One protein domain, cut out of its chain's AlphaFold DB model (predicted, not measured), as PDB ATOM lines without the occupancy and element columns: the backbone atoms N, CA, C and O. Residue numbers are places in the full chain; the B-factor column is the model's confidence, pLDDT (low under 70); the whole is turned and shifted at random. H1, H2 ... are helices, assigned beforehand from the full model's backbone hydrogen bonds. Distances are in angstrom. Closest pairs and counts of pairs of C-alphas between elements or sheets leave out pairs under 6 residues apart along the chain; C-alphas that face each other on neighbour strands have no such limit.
ATOM      1  N   GLY A   2     -37.935  60.991 -33.615       49.16
ATOM      2  CA  GLY A   2     -38.444  59.670 -33.991       49.16
ATOM      3  C   GLY A   2     -38.123  58.622 -32.928       49.16
ATOM      4  O   GLY A   2     -37.058  58.667 -32.315       49.16
ATOM      5  N   LYS A   3     -39.055  57.694 -32.690       56.03
ATOM      6  CA  LYS A   3     -38.795  56.480 -31.907       56.03
ATOM      7  C   LYS A   3     -37.660  55.721 -32.600       56.03
ATOM      8  O   LYS A   3     -37.866  55.261 -33.718       56.03
ATOM      9  N   ILE A   4     -36.501  55.602 -31.952       58.72
ATOM     10  CA  ILE A   4     -35.461  54.651 -32.366       58.72
ATOM     11  C   ILE A   4     -36.122  53.271 -32.323       58.72
ATOM     12  O   ILE A   4     -36.632  52.876 -31.266       58.72
ATOM     13  N   LYS A   5     -36.213  52.585 -33.464       73.12
ATOM     14  CA  LYS A   5     -36.762  51.228 -33.493       73.12
ATOM     15  C   LYS A   5     -35.730  50.311 -32.840       73.12
ATOM     16  O   LYS A   5     -34.533  50.537 -32.973       73.12
ATOM     17  N   MET A   6     -36.181  49.298 -32.100       72.06
ATOM     18  CA  MET A   6     -35.294  48.312 -31.455       72.06
ATOM     19  C   MET A   6     -34.264  47.741 -32.449       72.06
ATOM     20  O   MET A   6     -33.111  47.505 -32.094       72.06
ATOM     21  N   ASP A   7     -34.676  47.631 -33.709       82.12
ATOM     22  CA  ASP A   7     -33.875  47.166 -34.836       82.12
ATOM     23  C   ASP A   7     -32.683  48.088 -35.152       82.12
ATOM     24  O   ASP A   7     -31.606  47.596 -35.472       82.12
ATOM     25  N   ASP A   8     -32.821  49.409 -34.982       88.38
ATOM     26  CA  ASP A   8     -31.754  50.383 -35.260       88.38
ATOM     27  C   ASP A   8     -30.609  50.257 -34.243       88.38
ATOM     28  O   ASP A   8     -29.425  50.335 -34.580       88.38
ATOM     29  N   LEU A   9     -30.962  50.037 -32.972       89.62
ATOM     30  CA  LEU A   9     -29.984  49.814 -31.909       89.62
ATOM     31  C   LEU A   9     -29.276  48.472 -32.092       89.62
ATOM     32  O   LEU A   9     -28.061  48.392 -31.923       89.62
ATOM     33  N   MET A  10     -30.027  47.437 -32.470       91.00
ATOM     34  CA  MET A  10     -29.466  46.128 -32.784       91.00
ATOM     35  C   MET A  10     -28.494  46.213 -33.965       91.00
ATOM     36  O   MET A  10     -27.380  45.708 -33.866       91.00
ATOM     37  N   ALA A  11     -28.867  46.915 -35.038       93.12
ATOM     38  CA  ALA A  11     -28.008  47.133 -36.196       93.12
ATOM     39  C   ALA A  11     -26.707  47.852 -35.813       93.12
ATOM     40  O   ALA A  11     -25.627  47.404 -36.195       93.12
ATOM     41  N   ARG A  12     -26.784  48.911 -34.994       94.31
ATOM     42  CA  ARG A  12     -25.581  49.585 -34.489       94.31
ATOM     43  C   ARG A  12     -24.689  48.626 -33.696       94.31
ATOM     44  O   ARG A  12     -23.491  48.593 -33.938       94.31
ATOM     45  N   THR A  13     -25.254  47.842 -32.779       94.38
ATOM     46  CA  THR A  13     -24.477  46.896 -31.961       94.38
ATOM     47  C   THR A  13     -23.841  45.781 -32.793       94.38
ATOM     48  O   THR A  13     -22.720  45.375 -32.503       94.38
ATOM     49  N   ILE A  14     -24.504  45.323 -33.858       95.50
ATOM     50  CA  ILE A  14     -23.907  44.386 -34.817       95.50
ATOM     51  C   ILE A  14     -22.652  45.002 -35.444       95.50
ATOM     52  O   ILE A  14     -21.597  44.374 -35.440       95.50
ATOM     53  N   VAL A  15     -22.739  46.246 -35.921       96.19
ATOM     54  CA  VAL A  15     -21.601  46.951 -36.531       96.19
ATOM     55  C   VAL A  15     -20.482  47.209 -35.515       96.19
ATOM     56  O   VAL A  15     -19.316  47.048 -35.859       96.19
ATOM     57  N   GLU A  16     -20.816  47.539 -34.264       96.38
ATOM     58  CA  GLU A  16     -19.846  47.698 -33.163       96.38
ATOM     59  C   GLU A  16     -19.075  46.409 -32.864       96.38
ATOM     60  O   GLU A  16     -17.880  46.464 -32.588       96.38
ATOM     61  N   ASN A  17     -19.728  45.248 -32.934       96.88
ATOM     62  CA  ASN A  17     -19.048  43.966 -32.752       96.88
ATOM     63  C   ASN A  17     -18.135  43.655 -33.946       96.88
ATOM     64  O   ASN A  17     -16.971  43.299 -33.759       96.88
ATOM     65  N   LEU A  18     -18.627  43.851 -35.172       97.50
ATOM     66  CA  LEU A  18     -17.844  43.605 -36.385       97.50
ATOM     67  C   LEU A  18     -16.623  44.529 -36.484       97.50
ATOM     68  O   LEU A  18     -15.562  44.074 -36.903       97.50
ATOM     69  N   SER A  19     -16.723  45.787 -36.039       97.19
ATOM     70  CA  SER A  19     -15.603  46.742 -36.071       97.19
ATOM     71  C   SER A  19     -14.437  46.359 -35.157       97.19
ATOM     72  O   SER A  19     -13.362  46.934 -35.271       97.19
ATOM     73  N   VAL A  20     -14.633  45.406 -34.244       96.38
ATOM     74  CA  VAL A  20     -13.579  44.855 -33.378       96.38
ATOM     75  C   VAL A  20     -13.332  43.367 -33.636       96.38
ATOM     76  O   VAL A  20     -12.686  42.692 -32.835       96.38
ATOM     77  N   GLY A  21     -13.857  42.838 -34.746       96.88
ATOM     78  CA  GLY A  21     -13.644  41.453 -35.147       96.88
ATOM     79  C   GLY A  21     -14.394  40.436 -34.292       96.88
ATOM     80  O   GLY A  21     -13.879  39.345 -34.062       96.88
ATOM     81  N   ILE A  22     -15.578  40.785 -33.787       97.38
ATOM     82  CA  ILE A  22     -16.432  39.897 -32.992       97.38
ATOM     83  C   ILE A  22     -17.666  39.503 -33.806       97.38
ATOM     84  O   ILE A  22     -18.364  40.355 -34.354       97.38
ATOM     85  N   ASP A  23     -17.971  38.206 -33.823       96.31
ATOM     86  CA  ASP A  23     -19.208  37.674 -34.379       96.31
ATOM     87  C   ASP A  23     -20.413  38.201 -33.576       96.31
ATOM     88  O   ASP A  23     -20.530  37.913 -32.376       96.31
ATOM     89  N   PRO A  24     -21.340  38.940 -34.208       93.81
ATOM     90  CA  PRO A  24     -22.498  39.507 -33.533       93.81
ATOM     91  C   PRO A  24     -23.469  38.465 -32.962       93.81
ATOM     92  O   PRO A  24     -24.254  38.814 -32.079       93.81
ATOM     93  N   LEU A  25     -23.441  37.217 -33.441       92.50
ATOM     94  CA  LEU A  25     -24.344  36.160 -32.982       92.50
ATOM     95  C   LEU A  25     -23.739  35.328 -31.851       92.50
ATOM     96  O   LEU A  25     -24.418  35.056 -30.860       92.50
ATOM     97  N   SER A  26     -22.475  34.915 -31.985       94.31
ATOM     98  CA  SER A  26     -21.821  34.064 -30.981       94.31
ATOM     99  C   SER A  26     -21.026  34.828 -29.921       94.31
ATOM    100  O   SER A  26     -20.715  34.256 -28.875       94.31
ATOM    101  N   GLY A  27     -20.672  36.092 -30.177       94.56
ATOM    102  CA  GLY A  27     -19.802  36.890 -29.311       94.56
ATOM    103  C   GLY A  27     -18.338  36.435 -29.303       94.56
ATOM    104  O   GLY A  27     -17.577  36.851 -28.430       94.56
ATOM    105  N   LYS A  28     -17.936  35.562 -30.234       96.94
ATOM    106  CA  LYS A  28     -16.555  35.073 -30.370       96.94
ATOM    107  C   LYS A  28     -15.771  35.918 -31.367       96.94
ATOM    108  O   LYS A  28     -16.357  36.580 -32.215       96.94
ATOM    109  N   THR A  29     -14.445  35.860 -31.294       97.12
ATOM    110  CA  THR A  29     -13.578  36.448 -32.321       97.12
ATOM    111  C   THR A  29     -13.850  35.799 -33.677       97.12
ATOM    112  O   THR A  29     -13.981  34.576 -33.763       97.12
ATOM    113  N   LEU A  30     -13.934  36.621 -34.719       97.00
ATOM    114  CA  LEU A  30     -14.062  36.176 -36.099       97.00
ATOM    115  C   LEU A  30     -12.817  35.392 -36.531       97.00
ATOM    116  O   LEU A  30     -11.695  35.694 -36.120       97.00
ATOM    117  N   GLY A  31     -13.026  34.367 -37.356       95.00
ATOM    118  CA  GLY A  31     -11.929  33.620 -37.971       95.00
ATOM    119  C   GLY A  31     -11.185  34.473 -38.999       95.00
ATOM    120  O   GLY A  31     -11.748  35.420 -39.533       95.00
ATOM    121  N   ALA A  32      -9.939  34.111 -39.305       92.31
ATOM    122  CA  ALA A  32      -9.104  34.850 -40.259       92.31
ATOM    123  C   ALA A  32      -9.651  34.855 -41.702       92.31
ATOM    124  O   ALA A  32      -9.282  35.722 -42.490       92.31
ATOM    125  N   ASP A  33     -10.517  33.894 -42.035       94.12
ATOM    126  CA  ASP A  33     -11.172  33.792 -43.343       94.12
ATOM    127  C   ASP A  33     -12.398  34.718 -43.466       94.12
ATOM    128  O   ASP A  33     -12.952  34.878 -44.555       94.12
ATOM    129  N   ASP A  34     -12.848  35.321 -42.360       95.56
ATOM    130  CA  ASP A  34     -13.978  36.243 -42.356       95.56
ATOM    131  C   ASP A  34     -13.540  37.629 -42.845       95.56
ATOM    132  O   ASP A  34     -12.551  38.199 -42.390       95.56
ATOM    133  N   CYS A  35     -14.297  38.233 -43.759       92.94
ATOM    134  CA  CYS A  35     -13.945  39.553 -44.275       92.94
ATOM    135  C   CYS A  35     -13.946  40.634 -43.179       92.94
ATOM    136  O   CYS A  35     -13.119  41.542 -43.213       92.94
ATOM    137  N   CYS A  36     -14.804  40.521 -42.165       95.38
ATOM    138  CA  CYS A  36     -14.861  41.463 -41.051       95.38
ATOM    139  C   CYS A  36     -13.734  41.245 -40.024       95.38
ATOM    140  O   CYS A  36     -13.590  42.050 -39.103       95.38
ATOM    141  N   SER A  37     -12.890  40.215 -40.174       95.75
ATOM    142  CA  SER A  37     -11.626  40.120 -39.429       95.75
ATOM    143  C   SER A  37     -10.501  40.953 -40.058       95.75
ATOM    144  O   SER A  37      -9.429  41.083 -39.468       95.75
ATOM    145  N   ASN A  38     -10.708  41.508 -41.259       97.06
ATOM    146  CA  ASN A  38      -9.722  42.343 -41.936       97.06
ATOM    147  C   ASN A  38      -9.617  43.722 -41.269       97.06
ATOM    148  O   ASN A  38     -10.617  44.427 -41.115       97.06
ATOM    149  N   GLN A  39      -8.391  44.137 -40.948       96.19
ATOM    150  CA  GLN A  39      -8.126  45.401 -40.264       96.19
ATOM    151  C   GLN A  39      -8.651  46.628 -41.031       96.19
ATOM    152  O   GLN A  39      -9.250  47.507 -40.421       96.19
ATOM    153  N   LEU A  40      -8.508  46.676 -42.360       97.31
ATOM    154  CA  LEU A  40      -9.008  47.801 -43.163       97.31
ATOM    155  C   LEU A  40     -10.539  47.887 -43.126       97.31
ATOM    156  O   LEU A  40     -11.104  48.979 -43.108       97.31
ATOM    157  N   ILE A  41     -11.216  46.735 -43.095       97.38
ATOM    158  CA  ILE A  41     -12.676  46.682 -42.966       97.38
ATOM    159  C   ILE A  41     -13.088  47.154 -41.570       97.38
ATOM    160  O   ILE A  41     -13.981  47.991 -41.452       97.38
ATOM    161  N   GLN A  42     -12.412  46.694 -40.519       97.94
ATOM    162  CA  GLN A  42     -12.672  47.123 -39.142       97.94
ATOM    163  C   GLN A  42     -12.476  48.631 -38.952       97.94
ATOM    164  O   GLN A  42     -13.339  49.295 -38.378       97.94
ATOM    165  N   GLU A  43     -11.397  49.193 -39.498       97.75
ATOM    166  CA  GLU A  43     -11.132  50.634 -39.474       97.75
ATOM    167  C   GLU A  43     -12.225  51.424 -40.208       97.75
ATOM    168  O   GLU A  43     -12.726  52.422 -39.685       97.75
ATOM    169  N   ALA A  44     -12.676  50.949 -41.373       97.88
ATOM    170  CA  ALA A  44     -13.782  51.575 -42.093       97.88
ATOM    171  C   ALA A  44     -15.091  51.549 -41.281       97.88
ATOM    172  O   ALA A  44     -15.808  52.552 -41.226       97.88
ATOM    173  N   LEU A  45     -15.397  50.434 -40.607       97.44
ATOM    174  CA  LEU A  45     -16.568  50.330 -39.731       97.44
ATOM    175  C   LEU A  45     -16.462  51.269 -38.519       97.44
ATOM    176  O   LEU A  45     -17.461  51.885 -38.147       97.44
ATOM    177  N   CYS A  46     -15.268  51.446 -37.943       96.81
ATOM    178  CA  CYS A  46     -15.029  52.431 -36.885       96.81
ATOM    179  C   CYS A  46     -15.365  53.856 -37.352       96.81
ATOM    180  O   CYS A  46     -16.112  54.554 -36.668       96.81
ATOM    181  N   VAL A  47     -14.921  54.260 -38.548       97.12
ATOM    182  CA  VAL A  47     -15.249  55.582 -39.117       97.12
ATOM    183  C   VAL A  47     -16.761  55.754 -39.311       97.12
ATOM    184  O   VAL A  47     -17.312  56.819 -39.022       97.12
ATOM    185  N   VAL A  48     -17.467  54.707 -39.751       95.62
ATOM    186  CA  VAL A  48     -18.937  54.734 -39.858       95.62
ATOM    187  C   VAL A  48     -19.586  54.928 -38.484       95.62
ATOM    188  O   VAL A  48     -20.512  55.729 -38.344       95.62
ATOM    189  N   LEU A  49     -19.102  54.230 -37.454       95.50
ATOM    190  CA  LEU A  49     -19.626  54.327 -36.090       95.50
ATOM    191  C   LEU A  49     -19.372  55.691 -35.441       95.50
ATOM    192  O   LEU A  49     -20.219  56.138 -34.659       95.50
ATOM    193  N   GLU A  50     -18.257  56.347 -35.773       94.50
ATOM    194  CA  GLU A  50     -17.931  57.714 -35.343       94.50
ATOM    195  C   GLU A  50     -18.930  58.744 -35.884       94.50
ATOM    196  O   GLU A  50     -19.320  59.666 -35.168       94.50
ATOM    197  N   HIS A  51     -19.401  58.557 -37.118       94.00
ATOM    198  CA  HIS A  51     -20.378  59.445 -37.758       94.00
ATOM    199  C   HIS A  51     -21.833  59.006 -37.535       94.00
ATOM    200  O   HIS A  51     -22.772  59.668 -37.986       94.00
ATOM    201  N   CYS A  52     -22.051  57.897 -36.829       91.00
ATOM    202  CA  CYS A  52     -23.380  57.379 -36.555       91.00
ATOM    203  C   CYS A  52     -24.003  58.091 -35.342       91.00
ATOM    204  O   CYS A  52     -23.506  58.012 -34.219       91.00
ATOM    205  N   SER A  53     -25.139  58.759 -35.568       90.75
ATOM    206  CA  SER A  53     -25.882  59.520 -34.551       90.75
ATOM    207  C   SER A  53     -26.679  58.650 -33.574       90.75
ATOM    208  O   SER A  53     -27.123  59.136 -32.530       90.75
ATOM    209  N   LEU A  54     -26.873  57.368 -33.903       90.75
ATOM    210  CA  LEU A  54     -27.482  56.403 -32.995       90.75
ATOM    211  C   LEU A  54     -26.546  56.153 -31.832       90.75
ATOM    212  O   LEU A  54     -25.345  56.022 -31.996       90.75
ATOM    213  N   GLU A  55     -27.089  56.047 -30.641       89.62
ATOM    214  CA  GLU A  55     -26.254  55.897 -29.472       89.62
ATOM    215  C   GLU A  55     -25.933  54.429 -29.174       89.62
ATOM    216  O   GLU A  55     -26.839  53.592 -29.165       89.62
ATOM    217  N   SER A  56     -24.672  54.130 -28.839       90.44
ATOM    218  CA  SER A  56     -24.247  52.774 -28.484       90.44
ATOM    219  C   SER A  56     -25.019  52.214 -27.292       90.44
ATOM    220  O   SER A  56     -25.362  52.919 -26.333       90.44
TER     221      SER A  56
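This is residues 2 to 56 of the 126 residues of an uncharacterized protein of Gemmiger sp. An87 (UniProt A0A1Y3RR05). Two helices, H1 and H2, make a loose helical hairpin that opens as a narrow V, with a long loop, residues 19 to 38, winding between them past the closed end. Residues 2 to 5 run out as a tail before H1, and residues 51 to 56 hook back from the end of H2 towards H1. The printed part has 55 residues, with two named helices in the order H1, H2 and no named strand; the class is all helix, though under half of the residues, 25 of 55, are in named elements. The whole is only just compact, close to loose, with a radius of gyration of the C-alphas of 11.7 A, and its outline is flat, spanning 39 by 23 by 12 A.

H1, residues 6 to 18, and H2, residues 39 to 50, touch, with 8 pairs of C-alphas within 8 A. Their closest C-alphas are those of Leu 18 and Gln 42, 6.8 A apart. They run opposite ways at a steep tilt of 35.4 degrees, only just past shallow, and form a helical hairpin. Their centres are 13.8 A apart. In both H1 and H2 every O i to N i+4 pair is within hydrogen-bond range.

H1 begins at C-alpha 6, (-35.294, 48.312, -31.455), and measures 18.7 A to C-alpha 18. H2 measures 16.5 A from C-alpha 39, (-8.126, 45.401, -40.264), to C-alpha 50, (-17.931, 57.714, -35.343).

The two C-alphas farthest apart are those of Gly 2 and Ala 32, at 38.9 A. The printed part has no cut. The link from H1 to H2 is long, with 20 residues. The mean pLDDT of the printed part is 91.7, and residues 2 to 4 are under 70.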